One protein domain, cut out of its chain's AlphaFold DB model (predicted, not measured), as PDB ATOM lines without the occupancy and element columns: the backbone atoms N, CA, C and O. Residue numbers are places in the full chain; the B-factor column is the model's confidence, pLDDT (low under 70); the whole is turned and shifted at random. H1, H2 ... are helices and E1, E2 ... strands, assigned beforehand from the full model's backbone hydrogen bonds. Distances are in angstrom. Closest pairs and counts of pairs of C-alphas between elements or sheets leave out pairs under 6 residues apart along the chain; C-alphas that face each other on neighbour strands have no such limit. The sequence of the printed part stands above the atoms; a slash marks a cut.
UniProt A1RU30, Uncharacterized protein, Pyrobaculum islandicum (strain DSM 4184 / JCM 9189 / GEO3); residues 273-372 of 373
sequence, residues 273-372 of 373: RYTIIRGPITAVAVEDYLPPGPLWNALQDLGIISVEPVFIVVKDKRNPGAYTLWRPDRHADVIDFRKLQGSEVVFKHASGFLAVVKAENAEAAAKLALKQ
ATOM      1  N   ARG A 273     -64.905  -8.414 115.469       88.81
ATOM      2  CA  ARG A 273     -64.329  -8.962 116.713       88.81
ATOM      3  C   ARG A 273     -63.120  -9.860 116.433       88.81
ATOM      4  O   ARG A 273     -63.101 -11.026 116.814       88.81
ATOM      5  N   TYR A 274     -62.121  -9.319 115.749       95.56
ATOM      6  CA  TYR A 274     -60.878 -10.009 115.415       95.56
ATOM      7  C   TYR A 274     -59.706  -9.024 115.370       95.56
ATOM      8  O   TYR A 274     -59.881  -7.837 115.101       95.56
ATOM      9  N   THR A 275     -58.494  -9.535 115.570       96.94
ATOM     10  CA  THR A 275     -57.251  -8.772 115.413       96.94
ATOM     11  C   THR A 275     -56.545  -9.210 114.137       96.94
ATOM     12  O   THR A 275     -56.330 -10.402 113.925       96.94
ATOM     13  N   ILE A 276     -56.148  -8.257 113.289       96.69
ATOM     14  CA  ILE A 276     -55.313  -8.528 112.111       96.69
ATOM     15  C   ILE A 276     -53.872  -8.140 112.423       96.69
ATOM     16  O   ILE A 276     -53.581  -6.973 112.687       96.69
ATOM     17  N   ILE A 277     -52.961  -9.102 112.326       96.69
ATOM     18  CA  ILE A 277     -51.519  -8.868 112.408       96.69
ATOM     19  C   ILE A 277     -50.972  -8.920 110.983       96.69
ATOM     20  O   ILE A 277     -50.925  -9.988 110.370       96.69
ATOM     21  N   ARG A 278     -50.598  -7.757 110.441       94.00
ATOM     22  CA  ARG A 278     -50.083  -7.629 109.071       94.00
ATOM     23  C   ARG A 278     -48.569  -7.839 109.022       94.00
ATOM     24  O   ARG A 278     -47.842  -7.362 109.891       94.00
ATOM     25  N   GLY A 279     -48.112  -8.499 107.966       90.50
ATOM     26  CA  GLY A 279     -46.708  -8.780 107.671       90.50
ATOM     27  C   GLY A 279     -46.571  -9.445 106.296       90.50
ATOM     28  O   GLY A 279     -47.538  -9.439 105.532       90.50
ATOM     29  N   PRO A 280     -45.406 -10.043 105.973       92.12
ATOM     30  CA  PRO A 280     -45.243 -10.869 104.769       92.12
ATOM     31  C   PRO A 280     -46.256 -12.022 104.700       92.12
ATOM     32  O   PRO A 280     -46.718 -12.392 103.624       92.12
ATOM     33  N   ILE A 281     -46.624 -12.542 105.871       96.25
ATOM     34  CA  ILE A 281     -47.769 -13.416 106.107       96.25
ATOM     35  C   ILE A 281     -48.701 -12.658 107.056       96.25
ATOM     36  O   ILE A 281     -48.245 -12.087 108.048       96.25
ATOM     37  N   THR A 282     -49.996 -12.629 106.753       96.31
ATOM     38  CA  THR A 282     -51.005 -12.014 107.625       96.31
ATOM     39  C   THR A 282     -51.656 -13.075 108.509       96.31
ATOM     40  O   THR A 282     -51.906 -14.198 108.079       96.31
ATOM     41  N   ALA A 283     -51.960 -12.722 109.753       97.56
ATOM     42  CA  ALA A 283     -52.738 -13.569 110.649       97.56
ATOM     43  C   ALA A 283     -54.014 -12.847 111.084       97.56
ATOM     44  O   ALA A 283     -53.962 -11.666 111.439       97.56
ATOM     45  N   VAL A 284     -55.141 -13.559 111.091       97.88
ATOM     46  CA  VAL A 284     -56.396 -13.073 111.676       97.88
ATOM     47  C   VAL A 284     -56.697 -13.875 112.932       97.88
ATOM     48  O   VAL A 284     -56.949 -15.074 112.859       97.88
ATOM     49  N   ALA A 285     -56.652 -13.208 114.080       97.50
ATOM     50  CA  ALA A 285     -56.833 -13.801 115.395       97.50
ATOM     51  C   ALA A 285     -58.220 -13.494 115.959       97.50
ATOM     52  O   ALA A 285     -58.616 -12.332 116.052       97.50
ATOM     53  N   VAL A 286     -58.945 -14.538 116.357       96.81
ATOM     54  CA  VAL A 286     -60.304 -14.452 116.892       96.81
ATOM     55  C   VAL A 286     -60.388 -15.227 118.201       96.81
ATOM     56  O   VAL A 286     -60.017 -16.394 118.279       96.81
ATOM     57  N   GLU A 287     -60.903 -14.573 119.238       95.19
ATOM     58  CA  GLU A 287     -60.936 -15.104 120.608       95.19
ATOM     59  C   GLU A 287     -62.151 -16.021 120.878       95.19
ATOM     60  O   GLU A 287     -62.383 -16.455 122.010       95.19
ATOM     61  N   ASP A 288     -62.912 -16.341 119.829       93.06
ATOM     62  CA  ASP A 288     -64.092 -17.207 119.845       93.06
ATOM     63  C   ASP A 288     -63.762 -18.611 119.298       93.06
ATOM     64  O   ASP A 288     -62.816 -18.811 118.528       93.06
ATOM     65  N   TYR A 289     -64.579 -19.601 119.671       91.31
ATOM     66  CA  TYR A 289     -64.576 -20.918 119.031       91.31
ATOM     67  C   TYR A 289     -65.388 -20.850 117.731       91.31
ATOM     68  O   TYR A 289     -66.621 -20.835 117.758       91.31
ATOM     69  N   LEU A 290     -64.692 -20.798 116.594       93.69
ATOM     70  CA  LEU A 290     -65.291 -20.678 115.264       93.69
ATOM     71  C   LEU A 290     -64.647 -21.660 114.283       93.69
ATOM     72  O   LEU A 290     -63.456 -21.951 114.401       93.69
ATOM     73  N   PRO A 291     -65.393 -22.146 113.279       92.25
ATOM     74  CA  PRO A 291     -64.804 -22.928 112.203       92.25
ATOM     75  C   PRO A 291     -63.915 -22.005 111.333       92.25
ATOM     76  O   PRO A 291     -64.405 -21.014 110.780       92.25
ATOM     77  N   PRO A 292     -62.608 -22.290 111.182       95.00
ATOM     78  CA  PRO A 292     -61.687 -21.350 110.541       95.00
ATOM     79  C   PRO A 292     -61.941 -21.175 109.035       95.00
ATOM     80  O   PRO A 292     -61.786 -20.070 108.527       95.00
ATOM     81  N   GLY A 293     -62.384 -22.222 108.328       94.00
ATOM     82  CA  GLY A 293     -62.713 -22.153 106.896       94.00
ATOM     83  C   GLY A 293     -63.890 -21.216 106.574       94.00
ATOM     84  O   GLY A 293     -63.731 -20.296 105.773       94.00
ATOM     85  N   PRO A 294     -65.064 -21.371 107.215       95.12
ATOM     86  CA  PRO A 294     -66.157 -20.414 107.071       95.12
ATOM     87  C   PRO A 294     -65.781 -18.988 107.493       95.12
ATOM     88  O   PRO A 294     -66.193 -18.038 106.835       95.12
ATOM     89  N   LEU A 295     -64.961 -18.821 108.539       96.56
ATOM     90  CA  LEU A 295     -64.481 -17.498 108.955       96.56
ATOM     91  C   LEU A 295     -63.583 -16.857 107.891       96.56
ATOM     92  O   LEU A 295     -63.766 -15.690 107.559       96.56
ATOM     93  N   TRP A 296     -62.662 -17.627 107.316       95.62
ATOM     94  CA  TRP A 296     -61.858 -17.202 106.175       95.62
ATOM     95  C   TRP A 296     -62.728 -16.701 105.017       95.62
ATOM     96  O   TRP A 296     -62.531 -15.588 104.528       95.62
ATOM     97  N   ASN A 297     -63.725 -17.493 104.614       95.38
ATOM     98  CA  ASN A 297     -64.631 -17.126 103.528       95.38
ATOM     99  C   ASN A 297     -65.411 -15.843 103.849       95.38
ATOM    100  O   ASN A 297     -65.530 -14.977 102.985       95.38
ATOM    101  N   ALA A 298     -65.870 -15.681 105.092       96.81
ATOM    102  CA  ALA A 298     -66.614 -14.497 105.511       96.81
ATOM    103  C   ALA A 298     -65.757 -13.227 105.478       96.81
ATOM    104  O   ALA A 298     -66.211 -12.175 105.032       96.81
ATOM    105  N   LEU A 299     -64.496 -13.326 105.905       97.00
ATOM    106  CA  LEU A 299     -63.541 -12.221 105.827       97.00
ATOM    107  C   LEU A 299     -63.230 -11.843 104.369       97.00
ATOM    108  O   LEU A 299     -63.078 -10.658 104.073       97.00
ATOM    109  N   GLN A 300     -63.173 -12.820 103.456       95.75
ATOM    110  CA  GLN A 300     -63.025 -12.564 102.018       95.75
ATOM    111  C   GLN A 300     -64.271 -11.923 101.404       95.75
ATOM    112  O   GLN A 300     -64.147 -10.997 100.604       95.75
ATOM    113  N   ASP A 301     -65.466 -12.385 101.776       96.62
ATOM    114  CA  ASP A 301     -66.733 -11.819 101.304       96.62
ATOM    115  C   ASP A 301     -66.880 -10.341 101.699       96.62
ATOM    116  O   ASP A 301     -67.353  -9.532 100.906       96.62
ATOM    117  N   LEU A 302     -66.388  -9.967 102.884       96.56
ATOM    118  CA  LEU A 302     -66.345  -8.580 103.357       96.56
ATOM    119  C   LEU A 302     -65.151  -7.767 102.822       96.56
ATOM    120  O   LEU A 302     -65.028  -6.588 103.151       96.56
ATOM    121  N   GLY A 303     -64.251  -8.370 102.039       95.12
ATOM    122  CA  GLY A 303     -63.053  -7.706 101.516       95.12
ATOM    123  C   GLY A 303     -62.008  -7.339 102.580       95.12
ATOM    124  O   GLY A 303     -61.163  -6.478 102.339       95.12
ATOM    125  N   ILE A 304     -62.060  -7.964 103.759       94.88
ATOM    126  CA  ILE A 304     -61.135  -7.709 104.878       94.88
ATOM    127  C   ILE A 304     -59.763  -8.340 104.609       94.88
ATOM    128  O   ILE A 304     -58.727  -7.749 104.931       94.88
ATOM    129  N   ILE A 305     -59.773  -9.542 104.030       92.94
ATOM    130  CA  ILE A 305     -58.587 -10.277 103.574       92.94
ATOM    131  C   ILE A 305     -58.734 -10.576 102.083       92.94
ATOM    132  O   ILE A 305     -59.859 -10.730 101.597       92.94
ATOM    133  N   SER A 306     -57.622 -10.662 101.348       85.75
ATOM    134  CA  SER A 306     -57.660 -10.924  99.906       85.75
ATOM    135  C   SER A 306     -56.920 -12.214  99.512       85.75
ATOM    136  O   SER A 306     -57.238 -13.289 100.026       85.75
ATOM    137  N   VAL A 307     -56.020 -12.141  98.528       79.69
ATOM    138  CA  VAL A 307     -55.242 -13.269  97.986       79.69
ATOM    139  C   VAL A 307     -53.856 -13.407  98.616       79.69
ATOM    140  O   VAL A 307     -53.136 -14.348  98.281       79.69
ATOM    141  N   GLU A 308     -53.465 -12.473  99.480       88.38
ATOM    142  CA  GLU A 308     -52.205 -12.517 100.209       88.38
ATOM    143  C   GLU A 308     -52.145 -13.735 101.148       88.38
ATOM    144  O   GLU A 308     -53.192 -14.208 101.596       88.38
ATOM    145  N   PRO A 309     -50.944 -14.262 101.462       94.00
ATOM    146  CA  PRO A 309     -50.804 -15.376 102.390       94.00
ATOM    147  C   PRO A 309     -51.375 -15.007 103.757       94.00
ATOM    148  O   PRO A 309     -50.797 -14.198 104.489       94.00
ATOM    149  N   VAL A 310     -52.514 -15.605 104.101       96.12
ATOM    150  CA  VAL A 310     -53.181 -15.389 105.385       96.12
ATOM    151  C   VAL A 310     -53.456 -16.731 106.064       96.12
ATOM    152  O   VAL A 310     -53.714 -17.742 105.405       96.12
ATOM    153  N   PHE A 311     -53.427 -16.740 107.394       97.69
ATOM    154  CA  PHE A 311     -53.972 -17.830 108.199       97.69
ATOM    155  C   PHE A 311     -54.904 -17.314 109.301       97.69
ATOM    156  O   PHE A 311     -54.816 -16.166 109.742       97.69
ATOM    157  N   ILE A 312     -55.814 -18.183 109.733       98.12
ATOM    158  CA  ILE A 312     -56.812 -17.927 110.769       98.12
ATOM    159  C   ILE A 312     -56.351 -18.550 112.083       98.12
ATOM    160  O   ILE A 312     -55.857 -19.678 112.101       98.12
ATOM    161  N   VAL A 313     -56.551 -17.823 113.179       98.25
ATOM    162  CA  VAL A 313     -56.327 -18.286 114.547       98.25
ATOM    163  C   VAL A 313     -57.627 -18.176 115.328       98.25
ATOM    164  O   VAL A 313     -58.191 -17.091 115.437       98.25
ATOM    165  N   VAL A 314     -58.096 -19.295 115.868       97.75
ATOM    166  CA  VAL A 314     -59.335 -19.402 116.660       97.75
ATOM    167  C   VAL A 314     -59.079 -20.230 117.912       97.75
ATOM    168  O   VAL A 314     -58.123 -21.008 117.947       97.75
ATOM    169  N   LYS A 315     -59.926 -20.115 118.940       96.88
ATOM    170  CA  LYS A 315     -59.840 -21.016 120.101       96.88
ATOM    171  C   LYS A 315     -60.027 -22.468 119.682       96.88
ATOM    172  O   LYS A 315     -60.923 -22.773 118.895       96.88
ATOM    173  N   ASP A 316     -59.218 -23.367 120.236       95.38
ATOM    174  CA  ASP A 316     -59.391 -24.796 119.995       95.38
ATOM    175  C   ASP A 316     -60.535 -25.379 120.844       95.38
ATOM    176  O   ASP A 316     -60.709 -25.030 122.012       95.38
ATOM    177  N   LYS A 317     -61.321 -26.295 120.262       88.44
ATOM    178  CA  LYS A 317     -62.455 -26.925 120.965       88.44
ATOM    179  C   LYS A 317     -62.008 -27.921 122.026       88.44
ATOM    180  O   LYS A 317     -62.728 -28.155 122.993       88.44
ATOM    181  N   ARG A 318     -60.914 -28.631 121.743       87.00
ATOM    182  CA  ARG A 318     -60.545 -29.881 122.420       87.00
ATOM    183  C   ARG A 318     -59.503 -29.640 123.504       87.00
ATOM    184  O   ARG A 318     -59.461 -30.386 124.474       87.00
ATOM    185  N   ASN A 319     -58.689 -28.600 123.346       91.19
ATOM    186  CA  ASN A 319     -57.544 -28.303 124.191       91.19
ATOM    187  C   ASN A 319     -57.736 -26.942 124.885       91.19
ATOM    188  O   ASN A 319     -57.513 -25.898 124.268       91.19
ATOM    189  N   PRO A 320     -58.130 -26.923 126.174       91.25
ATOM    190  CA  PRO A 320     -58.249 -25.687 126.940       91.25
ATOM    191  C   PRO A 320     -56.945 -24.874 126.935       91.25
ATOM    192  O   PRO A 320     -55.864 -25.417 127.162       91.25
ATOM    193  N   GLY A 321     -57.050 -23.563 126.689       94.12
ATOM    194  CA  GLY A 321     -55.896 -22.654 126.623       94.12
ATOM    195  C   GLY A 321     -55.047 -22.783 125.350       94.12
ATOM    196  O   GLY A 321     -53.935 -22.256 125.301       94.12
ATOM    197  N   ALA A 322     -55.542 -23.490 124.332       97.38
ATOM    198  CA  ALA A 322     -54.882 -23.608 123.041       97.38
ATOM    199  C   ALA A 322     -55.705 -22.991 121.902       97.38
ATOM    200  O   ALA A 322     -56.913 -22.766 122.010       97.38
ATOM    201  N   TYR A 323     -55.016 -22.731 120.797       98.31
ATOM    202  CA  TYR A 323     -55.540 -22.068 119.613       98.31
ATOM    203  C   TYR A 323     -55.214 -22.881 118.372       98.31
ATOM    204  O   TYR A 323     -54.083 -23.345 118.194       98.31
ATOM    205  N   THR A 324     -56.211 -23.016 117.509       98.06
ATOM    206  CA  THR A 324     -56.089 -23.653 116.205       98.06
ATOM    207  C   THR A 324     -55.622 -22.624 115.194       98.06
ATOM    208  O   THR A 324     -56.280 -21.608 114.975       98.06
ATOM    209  N   LEU A 325     -54.486 -22.917 114.573       98.19
ATOM    210  CA  LEU A 325     -53.926 -22.211 113.432       98.19
ATOM    211  C   LEU A 325     -54.360 -22.964 112.179       98.19
ATOM    212  O   LEU A 325     -54.095 -24.161 112.072       98.19
ATOM    213  N   TRP A 326     -55.020 -22.296 111.241       97.94
ATOM    214  CA  TRP A 326     -55.512 -22.919 110.015       97.94
ATOM    215  C   TRP A 326     -55.250 -22.034 108.804       97.94
ATOM    216  O   TRP A 326     -55.444 -20.821 108.861       97.94
ATOM    217  N   ARG A 327     -54.856 -22.645 107.689       95.81
ATOM    218  CA  ARG A 327     -54.715 -21.971 106.396       95.81
ATOM    219  C   ARG A 327     -55.499 -22.699 105.302       95.81
ATOM    220  O   ARG A 327     -55.657 -23.919 105.389       95.81
ATOM    221  N   PRO A 328     -55.894 -22.004 104.225       92.81
ATOM    222  CA  PRO A 328     -56.363 -22.673 103.020       92.81
ATOM    223  C   PRO A 328     -55.200 -23.335 102.254       92.81
ATOM    224  O   PRO A 328     -54.029 -22.954 102.385       92.81
ATOM    225  N   ASP A 329     -55.521 -24.305 101.396       89.75
ATOM    226  CA  ASP A 329     -54.528 -25.059 100.612       89.75
ATOM    227  C   ASP A 329     -53.742 -24.209  99.620       89.75
ATOM    228  O   ASP A 329     -52.562 -24.457  99.382       89.75
ATOM    229  N   ARG A 330     -54.351 -23.142  99.104       89.44
ATOM    230  CA  ARG A 330     -53.709 -22.217  98.160       89.44
ATOM    231  C   ARG A 330     -52.492 -21.461  98.717       89.44
ATOM    232  O   ARG A 330     -51.866 -20.732  97.960       89.44
ATOM    233  N   HIS A 331     -52.223 -21.566 100.019       92.94
ATOM    234  CA  HIS A 331     -51.063 -20.961 100.685       92.94
ATOM    235  C   HIS A 331     -50.080 -22.016 101.213       92.94
ATOM    236  O   HIS A 331     -49.281 -21.716 102.098       92.94
ATOM    237  N   ALA A 332     -50.157 -23.262 100.726       92.75
ATOM    238  CA  ALA A 332     -49.317 -24.372 101.182       92.75
ATOM    239  C   ALA A 332     -47.825 -24.215 100.901       92.75
ATOM    240  O   ALA A 332     -47.001 -24.796 101.602       92.75
ATOM    241  N   ASP A 333     -47.494 -23.444  99.879       92.81
ATOM    242  CA  ASP A 333     -46.143 -23.089  99.472       92.81
ATOM    243  C   ASP A 333     -45.489 -22.064 100.411       92.81
ATOM    244  O   ASP A 333     -44.275 -22.104 100.612       92.81
ATOM    245  N   VAL A 334     -46.285 -21.179 101.021       95.56
ATOM    246  CA  VAL A 334     -45.783 -20.093 101.880       95.56
ATOM    247  C   VAL A 334     -45.928 -20.414 103.368       95.56
ATOM    248  O   VAL A 334     -44.997 -20.214 104.147       95.56
ATOM    249  N   ILE A 335     -47.086 -20.925 103.783       96.69
ATOM    250  CA  ILE A 335     -47.424 -21.154 105.188       96.69
ATOM    251  C   ILE A 335     -47.365 -22.662 105.454       96.69
ATOM    252  O   ILE A 335     -48.183 -23.425 104.953       96.69
ATOM    253  N   ASP A 336     -46.419 -23.113 106.277       97.06
ATOM    254  CA  ASP A 336     -46.297 -24.527 106.645       97.06
ATOM    255  C   ASP A 336     -46.149 -24.686 108.156       97.06
ATOM    256  O   ASP A 336     -45.063 -24.518 108.717       97.06
ATOM    257  N   PHE A 337     -47.240 -25.066 108.823       98.00
ATOM    258  CA  PHE A 337     -47.243 -25.207 110.274       98.00
ATOM    259  C   PHE A 337     -46.416 -26.394 110.789       98.00
ATOM    260  O   PHE A 337     -46.186 -26.494 111.994       98.00
ATOM    261  N   ARG A 338     -45.890 -27.268 109.917       96.50
ATOM    262  CA  ARG A 338     -44.930 -28.310 110.332       96.50
ATOM    263  C   ARG A 338     -43.642 -27.712 110.885       96.50
ATOM    264  O   ARG A 338     -43.014 -28.329 111.752       96.50
ATOM    265  N   LYS A 339     -43.294 -26.508 110.413       95.88
ATOM    266  CA  LYS A 339     -42.115 -25.744 110.828       95.88
ATOM    267  C   LYS A 339     -42.188 -25.282 112.283       95.88
ATOM    268  O   LYS A 339     -41.133 -25.090 112.874       95.88
ATOM    269  N   LEU A 340     -43.386 -25.174 112.869       97.06
ATOM    270  CA  LEU A 340     -43.556 -24.742 114.256       97.06
ATOM    271  C   LEU A 340     -42.842 -25.689 115.234       97.06
ATOM    272  O   LEU A 340     -43.007 -26.915 115.177       97.06
ATOM    273  N   GLN A 341     -42.079 -25.094 116.144       95.56
ATOM    274  CA  GLN A 341     -41.327 -25.722 117.227       95.56
ATOM    275  C   GLN A 341     -41.685 -25.070 118.571       95.56
ATOM    276  O   GLN A 341     -42.255 -23.977 118.618       95.56
ATOM    277  N   GLY A 342     -41.304 -25.737 119.661       94.69
ATOM    278  CA  GLY A 342     -41.500 -25.264 121.034       94.69
ATOM    279  C   GLY A 342     -42.417 -26.167 121.853       94.69
ATOM    280  O   GLY A 342     -43.186 -26.961 121.308       94.69
ATOM    281  N   SER A 343     -42.327 -26.041 123.178       94.75
ATOM    282  CA  SER A 343     -43.162 -26.778 124.141       94.75
ATOM    283  C   SER A 343     -44.646 -26.398 124.085       94.75
ATOM    284  O   SER A 343     -45.498 -27.099 124.626       94.75
ATOM    285  N   GLU A 344     -44.960 -25.281 123.442       95.81
ATOM    286  CA  GLU A 344     -46.296 -24.734 123.259       95.81
ATOM    287  C   GLU A 344     -47.069 -25.452 122.145       95.81
ATOM    288  O   GLU A 344     -48.297 -25.384 122.116       95.81
ATOM    289  N   VAL A 345     -46.382 -26.138 121.226       96.94
ATOM    290  CA  VAL A 345     -47.012 -26.838 120.101       96.94
ATOM    291  C   VAL A 345     -47.638 -28.142 120.592       96.94
ATOM    292  O   VAL A 345     -46.943 -29.070 120.990       96.94
ATOM    293  N   VAL A 346     -48.966 -28.220 120.535       95.94
ATOM    294  CA  VAL A 346     -49.746 -29.385 120.982       95.94
ATOM    295  C   VAL A 346     -49.909 -30.399 119.857       95.94
ATOM    296  O   VAL A 346     -49.836 -31.603 120.080       95.94
ATOM    297  N   PHE A 347     -50.148 -29.914 118.639       96.25
ATOM    298  CA  PHE A 347     -50.453 -30.759 117.491       96.25
ATOM    299  C   PHE A 347     -50.035 -30.087 116.185       96.25
ATOM    300  O   PHE A 347     -50.124 -28.866 116.050       96.25
ATOM    301  N   LYS A 348     -49.633 -30.899 115.202       96.75
ATOM    302  CA  LYS A 348     -49.354 -30.477 113.825       96.75
ATOM    303  C   LYS A 348     -49.974 -31.477 112.860       96.75
ATOM    304  O   LYS A 348     -49.711 -32.673 112.962       96.75
ATOM    305  N   HIS A 349     -50.755 -30.987 111.903       93.75
ATOM    306  CA  HIS A 349     -51.274 -31.827 110.833       93.75
ATOM    307  C   HIS A 349     -50.146 -32.233 109.870       93.75
ATOM    308  O   HIS A 349     -49.278 -31.419 109.550       93.75
ATOM    309  N   ALA A 350     -50.170 -33.468 109.359       87.88
ATOM    310  CA  ALA A 350     -49.100 -34.032 108.524       87.88
ATOM    311  C   ALA A 350     -48.856 -33.273 107.203       87.88
ATOM    312  O   ALA A 350     -47.732 -33.228 106.702       87.88
ATOM    313  N   SER A 351     -49.890 -32.637 106.650       87.88
ATOM    314  CA  SER A 351     -49.793 -31.764 105.467       87.88
ATOM    315  C   SER A 351     -49.542 -30.285 105.794       87.88
ATOM    316  O   SER A 351     -49.418 -29.466 104.885       87.88
ATOM    317  N   GLY A 352     -49.461 -29.919 107.077       93.12
ATOM    318  CA  GLY A 352     -49.085 -28.572 107.513       93.12
ATOM    319  C   GLY A 352     -50.144 -27.481 107.346       93.12
ATOM    320  O   GLY A 352     -49.816 -26.316 107.550       93.12
ATOM    321  N   PHE A 353     -51.397 -27.815 106.997       95.94
ATOM    322  CA  PHE A 353     -52.480 -26.819 106.896       95.94
ATOM    323  C   PHE A 353     -53.054 -26.393 108.254       95.94
ATOM    324  O   PHE A 353     -53.690 -25.343 108.342       95.94
ATOM    325  N   LEU A 354     -52.844 -27.199 109.301       97.44
ATOM    326  CA  LEU A 354     -53.363 -26.949 110.642       97.44
ATOM    327  C   LEU A 354     -52.331 -27.287 111.720       97.44
ATOM    328  O   LEU A 354     -51.605 -28.278 111.612       97.44
ATOM    329  N   ALA A 355     -52.307 -26.488 112.782       97.56
ATOM    330  CA  ALA A 355     -51.615 -26.794 114.030       97.56
ATOM    331  C   ALA A 355     -52.407 -26.274 115.232       97.56
ATOM    332  O   ALA A 355     -53.259 -25.399 115.090       97.56
ATOM    333  N   VAL A 356     -52.113 -26.804 116.416       98.00
ATOM    334  CA  VAL A 356     -52.681 -26.335 117.685       98.00
ATOM    335  C   VAL A 356     -51.542 -25.910 118.601       98.00
ATOM    336  O   VAL A 356     -50.604 -26.681 118.816       98.00
ATOM    337  N   VAL A 357     -51.616 -24.690 119.134       98.12
ATOM    338  CA  VAL A 357     -50.579 -24.102 119.998       98.12
ATOM    339  C   VAL A 357     -51.180 -23.527 121.277       98.12
ATOM    340  O   VAL A 357     -52.266 -22.953 121.251       98.12
ATOM    341  N   LYS A 358     -50.482 -23.658 122.405       98.00
ATOM    342  CA  LYS A 358     -50.837 -22.997 123.668       98.00
ATOM    343  C   LYS A 358     -50.407 -21.535 123.637       98.00
ATOM    344  O   LYS A 358     -49.291 -21.228 123.227       98.00
ATOM    345  N   ALA A 359     -51.281 -20.643 124.089       97.56
ATOM    346  CA  ALA A 359     -50.986 -19.220 124.234       97.56
ATOM    347  C   ALA A 359     -51.951 -18.567 125.234       97.56
ATOM    348  O   ALA A 359     -52.948 -19.167 125.626       97.56
ATOM    349  N   GLU A 360     -51.681 -17.323 125.628       96.75
ATOM    350  CA  GLU A 360     -52.579 -16.565 126.514       96.75
ATOM    351  C   GLU A 360     -53.876 -16.139 125.807       96.75
ATOM    352  O   GLU A 360     -54.946 -16.149 126.408       96.75
ATOM    353  N   ASN A 361     -53.786 -15.778 124.525       97.56
ATOM    354  CA  ASN A 361     -54.893 -15.328 123.677       97.56
ATOM    355  C   ASN A 361     -54.595 -15.626 122.195       97.56
ATOM    356  O   ASN A 361     -53.459 -15.969 121.836       97.56
ATOM    357  N   ALA A 362     -55.596 -15.470 121.325       97.50
ATOM    358  CA  ALA A 362     -55.457 -15.743 119.893       97.50
ATOM    359  C   ALA A 362     -54.371 -14.879 119.220       97.50
ATOM    360  O   ALA A 362     -53.661 -15.343 118.327       97.50
ATOM    361  N   GLU A 363     -54.194 -13.630 119.663       97.94
ATOM    362  CA  GLU A 363     -53.175 -12.723 119.123       97.94
ATOM    363  C   GLU A 363     -51.753 -13.196 119.469       97.94
ATOM    364  O   GLU A 363     -50.856 -13.171 118.624       97.94
ATOM    365  N   ALA A 364     -51.541 -13.679 120.695       97.88
ATOM    366  CA  ALA A 364     -50.274 -14.253 121.132       97.88
ATOM    367  C   ALA A 364     -49.936 -15.533 120.351       97.88
ATOM    368  O   ALA A 364     -48.799 -15.686 119.901       97.88
ATOM    369  N   ALA A 365     -50.924 -16.404 120.115       97.94
ATOM    370  CA  ALA A 365     -50.759 -17.588 119.270       97.94
ATOM    371  C   ALA A 365     -50.361 -17.213 117.831       97.94
ATOM    372  O   ALA A 365     -49.417 -17.780 117.276       97.94
ATOM    373  N   ALA A 366     -51.021 -16.210 117.248       98.06
ATOM    374  CA  ALA A 366     -50.690 -15.708 115.920       98.06
ATOM    375  C   ALA A 366     -49.260 -15.144 115.844       98.06
ATOM    376  O   ALA A 366     -48.511 -15.486 114.928       98.06
ATOM    377  N   LYS A 367     -48.840 -14.333 116.826       97.88
ATOM    378  CA  LYS A 367     -47.469 -13.795 116.905       97.88
ATOM    379  C   LYS A 367     -46.420 -14.892 117.082       97.88
ATOM    380  O   LYS A 367     -45.332 -14.772 116.526       97.88
ATOM    381  N   LEU A 368     -46.719 -15.938 117.853       96.94
ATOM    382  CA  LEU A 368     -45.829 -17.090 118.012       96.94
ATOM    383  C   LEU A 368     -45.619 -17.806 116.676       96.94
ATOM    384  O   LEU A 368     -44.478 -18.094 116.322       96.94
ATOM    385  N   ALA A 369     -46.699 -18.045 115.929       97.25
ATOM    386  CA  ALA A 369     -46.628 -18.692 114.624       97.25
ATOM    387  C   ALA A 369     -45.870 -17.836 113.596       97.25
ATOM    388  O   ALA A 369     -44.957 -18.331 112.945       97.25
ATOM    389  N   LEU A 370     -46.181 -16.537 113.511       97.44
ATOM    390  CA  LEU A 370     -45.532 -15.596 112.587       97.44
ATOM    391  C   LEU A 370     -44.021 -15.440 112.812       97.44
ATOM    392  O   LEU A 370     -43.313 -15.071 111.889       97.44
ATOM    393  N   LYS A 371     -43.507 -15.699 114.020       96.06
ATOM    394  CA  LYS A 371     -42.058 -15.665 114.293       96.06
ATOM    395  C   LYS A 371     -41.299 -16.862 113.711       96.06
ATOM    396  O   LYS A 371     -40.072 -16.829 113.683       96.06
ATOM    397  N   GLN A 372     -42.007 -17.927 113.345       95.50
ATOM    398  CA  GLN A 372     -41.428 -19.211 112.942       95.50
ATOM    399  C   GLN A 372     -41.764 -19.604 111.496       95.50
ATOM    400  O   GLN A 372     -41.236 -20.599 110.995       95.50
TER     401      GLN A 372
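This is residues 273 to 372 of the 373 residues of an uncharacterized protein of Pyrobaculum islandicum (strain DSM 4184 / JCM 9189 / GEO3) (UniProt A1RU30). A twisted sheet of six strands curls round the helix H2 on one face, while the helix H1 packs slantwise on the opposite face, over E2 and E3. The printed part has 100 residues, with two named helices and six named strands in the order E1, E2, H1, E3, E4, E5, E6, H2. The sheet runs E1, E2, E3, E4, E6, E5 and is mixed: E2 and E3 are parallel, the other neighbours antiparallel. The class is mixed, helices and strands, though only 46 residues are in named elements. The whole is compact, with a radius of gyration of the C-alphas of 12.1 A, and spans 35 by 28 by 21 A.

E1, residues 275 to 277, is an edge strand and forms a hairpin with E2, residues 282 to 285; N 275 and O 285 are 2.8 A apart, within hydrogen-bond range. E2, H1 of residues 292 to 301, and E3 of residues 310 to 315 make a strand-helix-strand unit, two parallel neighbour strands with a helix between, and its crossover is right-handed. Between E2 and E3, N 313 and O 284 are 2.8 A apart. H1 is on the sheet at a height of 9.5 A, over E3 and only just over E2, where 3 of its C-alphas fall; its line stands at 49 degrees to that of E3 on the local plane. The closest C-alphas of H1 and E3 are those of Pro 292 and Ile 312, 6.0 A apart. E3 forms a hairpin with E4, residues 322 to 326, with N 312 and O 326 at 2.8 A. E5, residues 345 to 348, is the other edge strand and forms a hairpin with E6, residues 354 to 358, with N 346 and O 356 at 2.8 A. E6 is also the antiparallel neighbour of E4, with N 323 and O 357 at 2.8 A. H2, residues 362 to 370, is on the face opposite to H1; its closest C-alpha to E2 is that of Ala 362, 5.1 A from the C-alpha of Ala 285. H1 and H2 are apart. In both helices every O i to N i+4 pair is within hydrogen-bond range.

E1 begins at C-alpha 275, (-57.251, -8.772, 115.413). H1 is 14.2 A long from first to last C-alpha, E3 17.1 A, E4 13.1 A, E6 13.8 A and H2 12.3 A. E3 begins at C-alpha 310, (-53.181, -15.389, 105.385). H2 ends at C-alpha 370, (-45.532, -15.596, 112.587).

The two C-alphas farthest apart, those of Asp 301 and Ser 343, are 36.1 A apart. The printed part has no cut. The link from E4 to E5, residues 327 to 344, is long. The mean pLDDT of the printed part is 95.1, and no printed residue is under 70.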